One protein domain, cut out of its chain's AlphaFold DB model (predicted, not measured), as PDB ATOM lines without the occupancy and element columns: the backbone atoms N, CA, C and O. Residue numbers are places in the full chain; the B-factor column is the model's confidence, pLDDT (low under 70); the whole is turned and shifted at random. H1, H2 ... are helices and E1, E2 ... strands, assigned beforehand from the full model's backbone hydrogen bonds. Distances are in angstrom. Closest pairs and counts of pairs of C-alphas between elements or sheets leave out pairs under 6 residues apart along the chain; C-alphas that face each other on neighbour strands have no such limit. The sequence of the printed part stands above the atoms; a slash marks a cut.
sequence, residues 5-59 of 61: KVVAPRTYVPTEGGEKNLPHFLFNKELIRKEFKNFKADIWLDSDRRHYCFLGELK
ATOM      1  N   LYS A   5      52.465  97.274 136.578       96.19
ATOM      2  CA  LYS A   5      52.911  96.025 135.951       96.19
ATOM      3  C   LYS A   5      54.245  95.595 136.536       96.19
ATOM      4  O   LYS A   5      55.163  96.404 136.625       96.19
ATOM      5  N   VAL A   6      54.367  94.323 136.906       96.56
ATOM      6  CA  VAL A   6      55.659  93.715 137.251       96.56
ATOM      7  C   VAL A   6      56.394  93.401 135.951       96.56
ATOM      8  O   VAL A   6      55.841  92.733 135.084       96.56
ATOM      9  N   VAL A   7      57.620  93.905 135.807       97.19
ATOM     10  CA  VAL A   7      58.414  93.778 134.567       97.19
ATOM     11  C   VAL A   7      59.690  92.958 134.755       97.19
ATOM     12  O   VAL A   7      60.254  92.463 133.785       97.19
ATOM     13  N   ALA A   8      60.134  92.792 136.002       97.19
ATOM     14  CA  ALA A   8      61.259  91.952 136.401       97.19
ATOM     15  C   ALA A   8      61.139  91.616 137.904       97.19
ATOM     16  O   ALA A   8      60.312  92.218 138.600       97.19
ATOM     17  N   PRO A   9      61.933  90.672 138.448       96.81
ATOM     18  CA  PRO A   9      61.936  90.396 139.880       96.81
ATOM     19  C   PRO A   9      62.153  91.671 140.700       96.81
ATOM     20  O   PRO A   9      63.161  92.352 140.545       96.81
ATOM     21  N   ARG A  10      61.206  91.970 141.599       94.81
ATOM     22  CA  ARG A  10      61.201  93.175 142.453       94.81
ATOM     23  C   ARG A  10      61.132  94.506 141.690       94.81
ATOM     24  O   ARG A  10      61.277  95.543 142.324       94.81
ATOM     25  N   THR A  11      60.855  94.498 140.389       97.00
ATOM     26  CA  THR A  11      60.733  95.712 139.575       97.00
ATOM     27  C   THR A  11      59.321  95.834 139.030       97.00
ATOM     28  O   THR A  11      58.809  94.915 138.382       97.00
ATOM     29  N   TYR A  12      58.697  96.984 139.253       96.50
ATOM     30  CA  TYR A  12      57.376  97.299 138.726       96.50
ATOM     31  C   TYR A  12      57.361  98.678 138.076       96.50
ATOM     32  O   TYR A  12      58.238  99.503 138.312       96.50
ATOM     33  N   VAL A  13      56.368  98.908 137.227       97.44
ATOM     34  CA  VAL A  13      56.173 100.166 136.507       97.44
ATOM     35  C   VAL A  13      54.716 100.600 136.694       97.44
ATOM     36  O   VAL A  13      53.821  99.825 136.331       97.44
ATOM     37  N   PRO A  14      54.442 101.796 137.247       96.81
ATOM     38  CA  PRO A  14      53.095 102.356 137.295       96.81
ATOM     39  C   PRO A  14      52.526 102.539 135.882       96.81
ATOM     40  O   PRO A  14      53.208 103.033 134.980       96.81
ATOM     41  N   THR A  15      51.271 102.150 135.662       96.38
ATOM     42  CA  THR A  15      50.606 102.272 134.349       96.38
ATOM     43  C   THR A  15      49.804 103.563 134.189       96.38
ATOM     44  O   THR A  15      49.343 103.880 133.092       96.38
ATOM     45  N   GLU A  16      49.648 104.314 135.273       95.94
ATOM     46  CA  GLU A  16      48.879 105.552 135.375       95.94
ATOM     47  C   GLU A  16      49.484 106.466 136.456       95.94
ATOM     48  O   GLU A  16      50.417 106.072 137.156       95.94
ATOM     49  N   GLY A  17      48.952 107.682 136.597       92.38
ATOM     50  CA  GLY A  17      49.430 108.661 137.577       92.38
ATOM     51  C   GLY A  17      50.684 109.427 137.139       92.38
ATOM     52  O   GLY A  17      51.139 109.311 136.001       92.38
ATOM     53  N   GLY A  18      51.223 110.246 138.046       94.69
ATOM     54  CA  GLY A  18      52.365 111.131 137.769       94.69
ATOM     55  C   GLY A  18      53.691 110.403 137.527       94.69
ATOM     56  O   GLY A  18      54.563 110.937 136.853       94.69
ATOM     57  N   GLU A  19      53.818 109.168 138.012       95.00
ATOM     58  CA  GLU A  19      54.999 108.306 137.834       95.00
ATOM     59  C   GLU A  19      54.779 107.249 136.738       95.00
ATOM     60  O   GLU A  19      55.461 106.224 136.686       95.00
ATOM     61  N   LYS A  20      53.795 107.458 135.852       95.94
ATOM     62  CA  LYS A  20      53.500 106.533 134.756       95.94
ATOM     63  C   LYS A  20      54.763 106.239 133.942       95.94
ATOM     64  O   LYS A  20      55.446 107.151 133.488       95.94
ATOM     65  N   ASN A  21      55.005 104.954 133.689       96.00
ATOM     66  CA  ASN A  21      56.170 104.421 132.978       96.00
ATOM     67  C   ASN A  21      57.521 104.560 133.707       96.00
ATOM     68  O   ASN A  21      58.533 104.149 133.140       96.00
ATOM     69  N   LEU A  22      57.563 105.070 134.945       96.75
ATOM     70  CA  LEU A  22      58.794 105.150 135.733       96.75
ATOM     71  C   LEU A  22      59.081 103.800 136.422       96.75
ATOM     72  O   LEU A  22      58.249 103.315 137.186       96.75
ATOM     73  N   PRO A  23      60.233 103.151 136.177       96.38
ATOM     74  CA  PRO A  23      60.560 101.894 136.842       96.38
ATOM     75  C   PRO A  23      60.876 102.084 138.325       96.38
ATOM     76  O   PRO A  23      61.713 102.902 138.698       96.38
ATOM     77  N   HIS A  24      60.238 101.280 139.169       94.69
ATOM     78  CA  HIS A  24      60.455 101.238 140.608       94.69
ATOM     79  C   HIS A  24      61.068  99.891 140.992       94.69
ATOM     80  O   HIS A  24      60.562  98.838 140.595       94.69
ATOM     81  N   PHE A  25      62.127  99.913 141.802       95.38
ATOM     82  CA  PHE A  25      62.750  98.709 142.353       95.38
ATOM     83  C   PHE A  25      62.450  98.570 143.849       95.38
ATOM     84  O   PHE A  25      62.723  99.468 144.646       95.38
ATOM     85  N   LEU A  26      61.896  97.426 144.250       93.81
ATOM     86  CA  LEU A  26      61.459  97.162 145.615       93.81
ATOM     87  C   LEU A  26      62.583  96.544 146.452       93.81
ATOM     88  O   LEU A  26      62.742  95.320 146.542       93.81
ATOM     89  N   PHE A  27      63.332  97.402 147.129       94.62
ATOM     90  CA  PHE A  27      64.361  96.993 148.075       94.62
ATOM     91  C   PHE A  27      63.794  96.226 149.285       94.62
ATOM     92  O   PHE A  27      62.704  96.502 149.783       94.62
ATOM     93  N   ASN A  28      64.560  95.253 149.782       92.81
ATOM     94  CA  ASN A  28      64.403  94.699 151.131       92.81
ATOM     95  C   ASN A  28      65.653  95.024 151.967       92.81
ATOM     96  O   ASN A  28      66.653  95.510 151.441       92.81
ATOM     97  N   LYS A  29      65.619  94.711 153.266       92.62
ATOM     98  CA  LYS A  29      66.727  95.012 154.186       92.62
ATOM     99  C   LYS A  29      68.069  94.394 153.761       92.62
ATOM    100  O   LYS A  29      69.112  94.995 153.998       92.62
ATOM    101  N   GLU A  30      68.056  93.213 153.145       94.50
ATOM    102  CA  GLU A  30      69.269  92.542 152.658       94.50
ATOM    103  C   GLU A  30      69.870  93.266 151.448       94.50
ATOM    104  O   GLU A  30      71.056  93.591 151.445       94.50
ATOM    105  N   LEU A  31      69.038  93.594 150.457       96.12
ATOM    106  CA  LEU A  31      69.447  94.313 149.254       96.12
ATOM    107  C   LEU A  31      69.943  95.722 149.582       96.12
ATOM    108  O   LEU A  31      70.957  96.131 149.032       96.12
ATOM    109  N   ILE A  32      69.303  96.426 150.525       95.56
ATOM    110  CA  ILE A  32      69.779  97.739 151.001       95.56
ATOM    111  C   ILE A  32      71.199  97.609 151.558       95.56
ATOM    112  O   ILE A  32      72.091  98.353 151.165       95.56
ATOM    113  N   ARG A  33      71.444  96.628 152.435       95.06
ATOM    114  CA  ARG A  33      72.781  96.407 153.013       95.06
ATOM    115  C   ARG A  33      73.827  96.042 151.964       95.06
ATOM    116  O   ARG A  33      74.981  96.429 152.114       95.06
ATOM    117  N   LYS A  34      73.440  95.282 150.936       96.31
ATOM    118  CA  LYS A  34      74.332  94.877 149.847       96.31
ATOM    119  C   LYS A  34      74.698  96.057 148.944       96.31
ATOM    120  O   LYS A  34      75.882  96.258 148.681       96.31
ATOM    121  N   GLU A  35      73.701  96.813 148.492       96.00
ATOM    122  CA  GLU A  35      73.875  97.941 147.570       96.00
ATOM    123  C   GLU A  35      74.653  99.077 148.244       96.00
ATOM    124  O   GLU A  35      75.664  99.556 147.736       96.00
ATOM    125  N   PHE A  36      74.263  99.423 149.472       94.88
ATOM    126  CA  PHE A  36      74.868 100.500 150.252       94.88
ATOM    127  C   PHE A  36      75.931  99.989 151.234       94.88
ATOM    128  O   PHE A  36      76.150 100.582 152.290       94.88
ATOM    129  N   LYS A  37      76.639  98.902 150.895       95.88
ATOM    130  CA  LYS A  37      77.628  98.249 151.780       95.88
ATOM    131  C   LYS A  37      78.775  99.154 152.235       95.88
ATOM    132  O   LYS A  37      79.433  98.851 153.233       95.88
ATOM    133  N   ASN A  38      79.037 100.238 151.506       96.62
ATOM    134  CA  ASN A  38      80.073 101.219 151.839       96.62
ATOM    135  C   ASN A  38      79.660 102.122 153.011       96.62
ATOM    136  O   ASN A  38      80.501 102.816 153.574       96.62
ATOM    137  N   PHE A  39      78.391 102.080 153.411       96.50
ATOM    138  CA  PHE A  39      77.862 102.821 154.542       96.50
ATOM    139  C   PHE A  39      77.653 101.888 155.735       96.50
ATOM    140  O   PHE A  39      77.291 100.715 155.597       96.50
ATOM    141  N   LYS A  40      77.879 102.407 156.937       94.69
ATOM    142  CA  LYS A  40      77.284 101.856 158.152       94.69
ATOM    143  C   LYS A  40      75.886 102.462 158.252       94.69
ATOM    144  O   LYS A  40      75.765 103.650 158.525       94.69
ATOM    145  N   ALA A  41      74.863 101.664 157.953       94.12
ATOM    146  CA  ALA A  41      73.490 102.144 157.838       94.12
ATOM    147  C   ALA A  41      72.567 101.553 158.907       94.12
ATOM    148  O   ALA A  41      72.469 100.328 159.043       94.12
ATOM    149  N   ASP A  42      71.840 102.434 159.589       95.19
ATOM    150  CA  ASP A  42      70.683 102.075 160.400       95.19
ATOM    151  C   ASP A  42      69.449 102.044 159.500       95.19
ATOM    152  O   ASP A  42      69.209 102.973 158.734       95.19
ATOM    153  N   ILE A  43      68.687 100.947 159.554       95.81
ATOM    154  CA  ILE A  43      67.558 100.691 158.649       95.81
ATOM    155  C   ILE A  43      66.318 100.359 159.476       95.81
ATOM    156  O   ILE A  43      66.319  99.373 160.229       95.81
ATOM    157  N   TRP A  44      65.245 101.114 159.261       95.19
ATOM    158  CA  TRP A  44      63.946 100.944 159.909       95.19
ATOM    159  C   TRP A  44      62.804 101.027 158.887       95.19
ATOM    160  O   TRP A  44      63.022 101.289 157.705       95.19
ATOM    161  N   LEU A  45      61.588 100.720 159.332       95.06
ATOM    162  CA  LEU A  45      60.367 100.930 158.555       95.06
ATOM    163  C   LEU A  45      59.736 102.257 158.975       95.06
ATOM    164  O   LEU A  45      59.781 102.593 160.159       95.06
ATOM    165  N   ASP A  46      59.142 102.982 158.030       93.88
ATOM    166  CA  ASP A  46      58.314 104.150 158.344       93.88
ATOM    167  C   ASP A  46      57.130 103.784 159.263       93.88
ATOM    168  O   ASP A  46      56.843 102.609 159.517       93.88
ATOM    169  N   SER A  47      56.435 104.801 159.785       93.88
ATOM    170  CA  SER A  47      55.300 104.612 160.704       93.88
ATOM    171  C   SER A  47      54.223 103.695 160.125       93.88
ATOM    172  O   SER A  47      53.642 102.879 160.839       93.88
ATOM    173  N   ASP A  48      54.009 103.794 158.816       94.62
ATOM    174  CA  ASP A  48      52.989 103.046 158.087       94.62
ATOM    175  C   ASP A  48      53.470 101.656 157.652       94.62
ATOM    176  O   ASP A  48      52.699 100.876 157.090       94.62
ATOM    177  N   ARG A  49      54.743 101.331 157.904       88.88
ATOM    178  CA  ARG A  49      55.413 100.076 157.538       88.88
ATOM    179  C   ARG A  49      55.370  99.767 156.042       88.88
ATOM    180  O   ARG A  49      55.423  98.600 155.649       88.88
ATOM    181  N   ARG A  50      55.287 100.808 155.214       88.44
ATOM    182  CA  ARG A  50      55.225 100.725 153.750       88.44
ATOM    183  C   ARG A  50      56.584 100.945 153.104       88.44
ATOM    184  O   ARG A  50      56.848 100.350 152.061       88.44
ATOM    185  N   HIS A  51      57.456 101.728 153.734       90.88
ATOM    186  CA  HIS A  51      58.761 102.069 153.176       90.88
ATOM    187  C   HIS A  51      59.886 101.745 154.151       90.88
ATOM    188  O   HIS A  51      59.759 101.916 155.364       90.88
ATOM    189  N   TYR A  52      61.014 101.295 153.605       94.44
ATOM    190  CA  TYR A  52      62.263 101.279 154.352       94.44
ATOM    191  C   TYR A  52      62.872 102.676 154.339       94.44
ATOM    192  O   TYR A  52      63.063 103.263 153.276       94.44
ATOM    193  N   CYS A  53      63.236 103.160 155.517       94.75
ATOM    194  CA  CYS A  53      64.057 104.345 155.697       94.75
ATOM    195  C   CYS A  53      65.429 103.910 156.209       94.75
ATOM    196  O   CYS A  53      65.547 102.925 156.946       94.75
ATOM    197  N   PHE A  54      66.475 104.622 155.801       94.62
ATOM    198  CA  PHE A  54      67.810 104.364 156.312       94.62
ATOM    199  C   PHE A  54      68.675 105.614 156.305       94.62
ATOM    200  O   PHE A  54      68.575 106.456 155.414       94.62
ATOM    201  N   LEU A  55      69.535 105.701 157.313       95.50
ATOM    202  CA  LEU A  55      70.550 106.735 157.453       95.50
ATOM    203  C   LEU A  55      71.907 106.043 157.503       95.50
ATOM    204  O   LEU A  55      72.102 105.115 158.287       95.50
ATOM    205  N   GLY A  56      72.815 106.463 156.626       94.56
ATOM    206  CA  GLY A  56      74.133 105.859 156.481       94.56
ATOM    207  C   GLY A  56      75.256 106.846 156.756       94.56
ATOM    208  O   GLY A  56      75.251 107.951 156.222       94.56
ATOM    209  N   GLU A  57      76.254 106.409 157.519       96.81
ATOM    210  CA  GLU A  57      77.560 107.065 157.601       96.81
ATOM    211  C   GLU A  57      78.538 106.346 156.665       96.81
ATOM    212  O   GLU A  57      78.645 105.114 156.698       96.81
ATOM    213  N   LEU A  58      79.235 107.092 155.802       96.81
ATOM    214  CA  LEU A  58      80.231 106.512 154.900       96.81
ATOM    215  C   LEU A  58      81.387 105.938 155.726       96.81
ATOM    216  O   LEU A  58      81.965 106.629 156.565       96.81
ATOM    217  N   LYS A  59      81.741 104.674 155.489       95.88
ATOM    218  CA  LYS A  59      82.873 104.045 156.174       95.88
ATOM    219  C   LYS A  59      84.159 104.774 155.784       95.88
ATOM    220  O   LYS A  59      84.412 104.983 154.598       95.88
TER     221      LYS A  59
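Overview. This is residues 5 to 59 of the 61 residues of an uncharacterized protein of Candidatus Berkelbacteria bacterium RBG_13_40_8 (UniProt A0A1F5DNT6). What does the model look like at first sight? Two small lobes sit at opposite ends of an elongated model: a longer strand hairpin, E3 and E4, with the short helix H1 next to it, and a small hairpin, E1 and E2. The stretch of residues 15 to 28, with no named element, leads from the small hairpin to H1. What is it made of? The printed part has 55 residues with one named helix and four named strands, in the order E1, E2, H1, E3, E4; the class is mixed, helices and strands, and both two-stranded sheets are antiparallel. How open is it? It is loose, with a radius of gyration of the C-alphas of 13.5 A and spans of 39 by 25 by 17 A.

Along the chain. Where are the two longest strands? E3 is residues 39 to 45, 18.0 A from first to last C-alpha, and E4 is residues 52 to 58, 18.7 A, ending at C-alpha 58 at (80.231, 106.512, 154.900). Where is the helix? H1 is residues 29 to 35, 10.2 A long, and begins at C-alpha 29 at (66.727, 95.012, 154.186). Where are the short strands? E1 is residues 5 to 8, beginning at C-alpha 5 at (52.911, 96.025, 135.951), and E2 is residues 11 to 14.

Arrangement. How do E3 and E4 pair? They are a hairpin, antiparallel at 164 degrees between their directions, with N 40 and O 57 at 2.8 A and N 55 and O 42 at 3.1 A, within hydrogen-bond range. How near to them is H1? Its closest C-alphas to E3 are those of Lys 29 and Ile 43, 7.3 A apart, and to E4 those of Lys 29 and Tyr 52, 7.7 A apart. In H1 every O i to N i+4 pair is within hydrogen-bond range. What of E1 and E2? They are a hairpin, antiparallel at 154 degrees, with N 5 and O 13 at 2.9 A and N 13 and O 5 at 2.8 A, within hydrogen-bond range. Residues 11 to 12 of E2 also pair antiparallel with residues 24 to 25, and both E1 and E2 are apart from E3 and from E4.

Size, cuts and confidence. How far does it reach? The two C-alphas farthest apart are those of Glu 16 and Lys 59, 39.9 A. Which links are long? The link from E2 to H1, with 14 residues, is long; E1 to E2 and H1 to E3 are tight, and E3 to E4 is short but not tight. Is anything cut or uncertain? The printed part has no cut, its mean pLDDT is 95.1, and no printed residue is under 70.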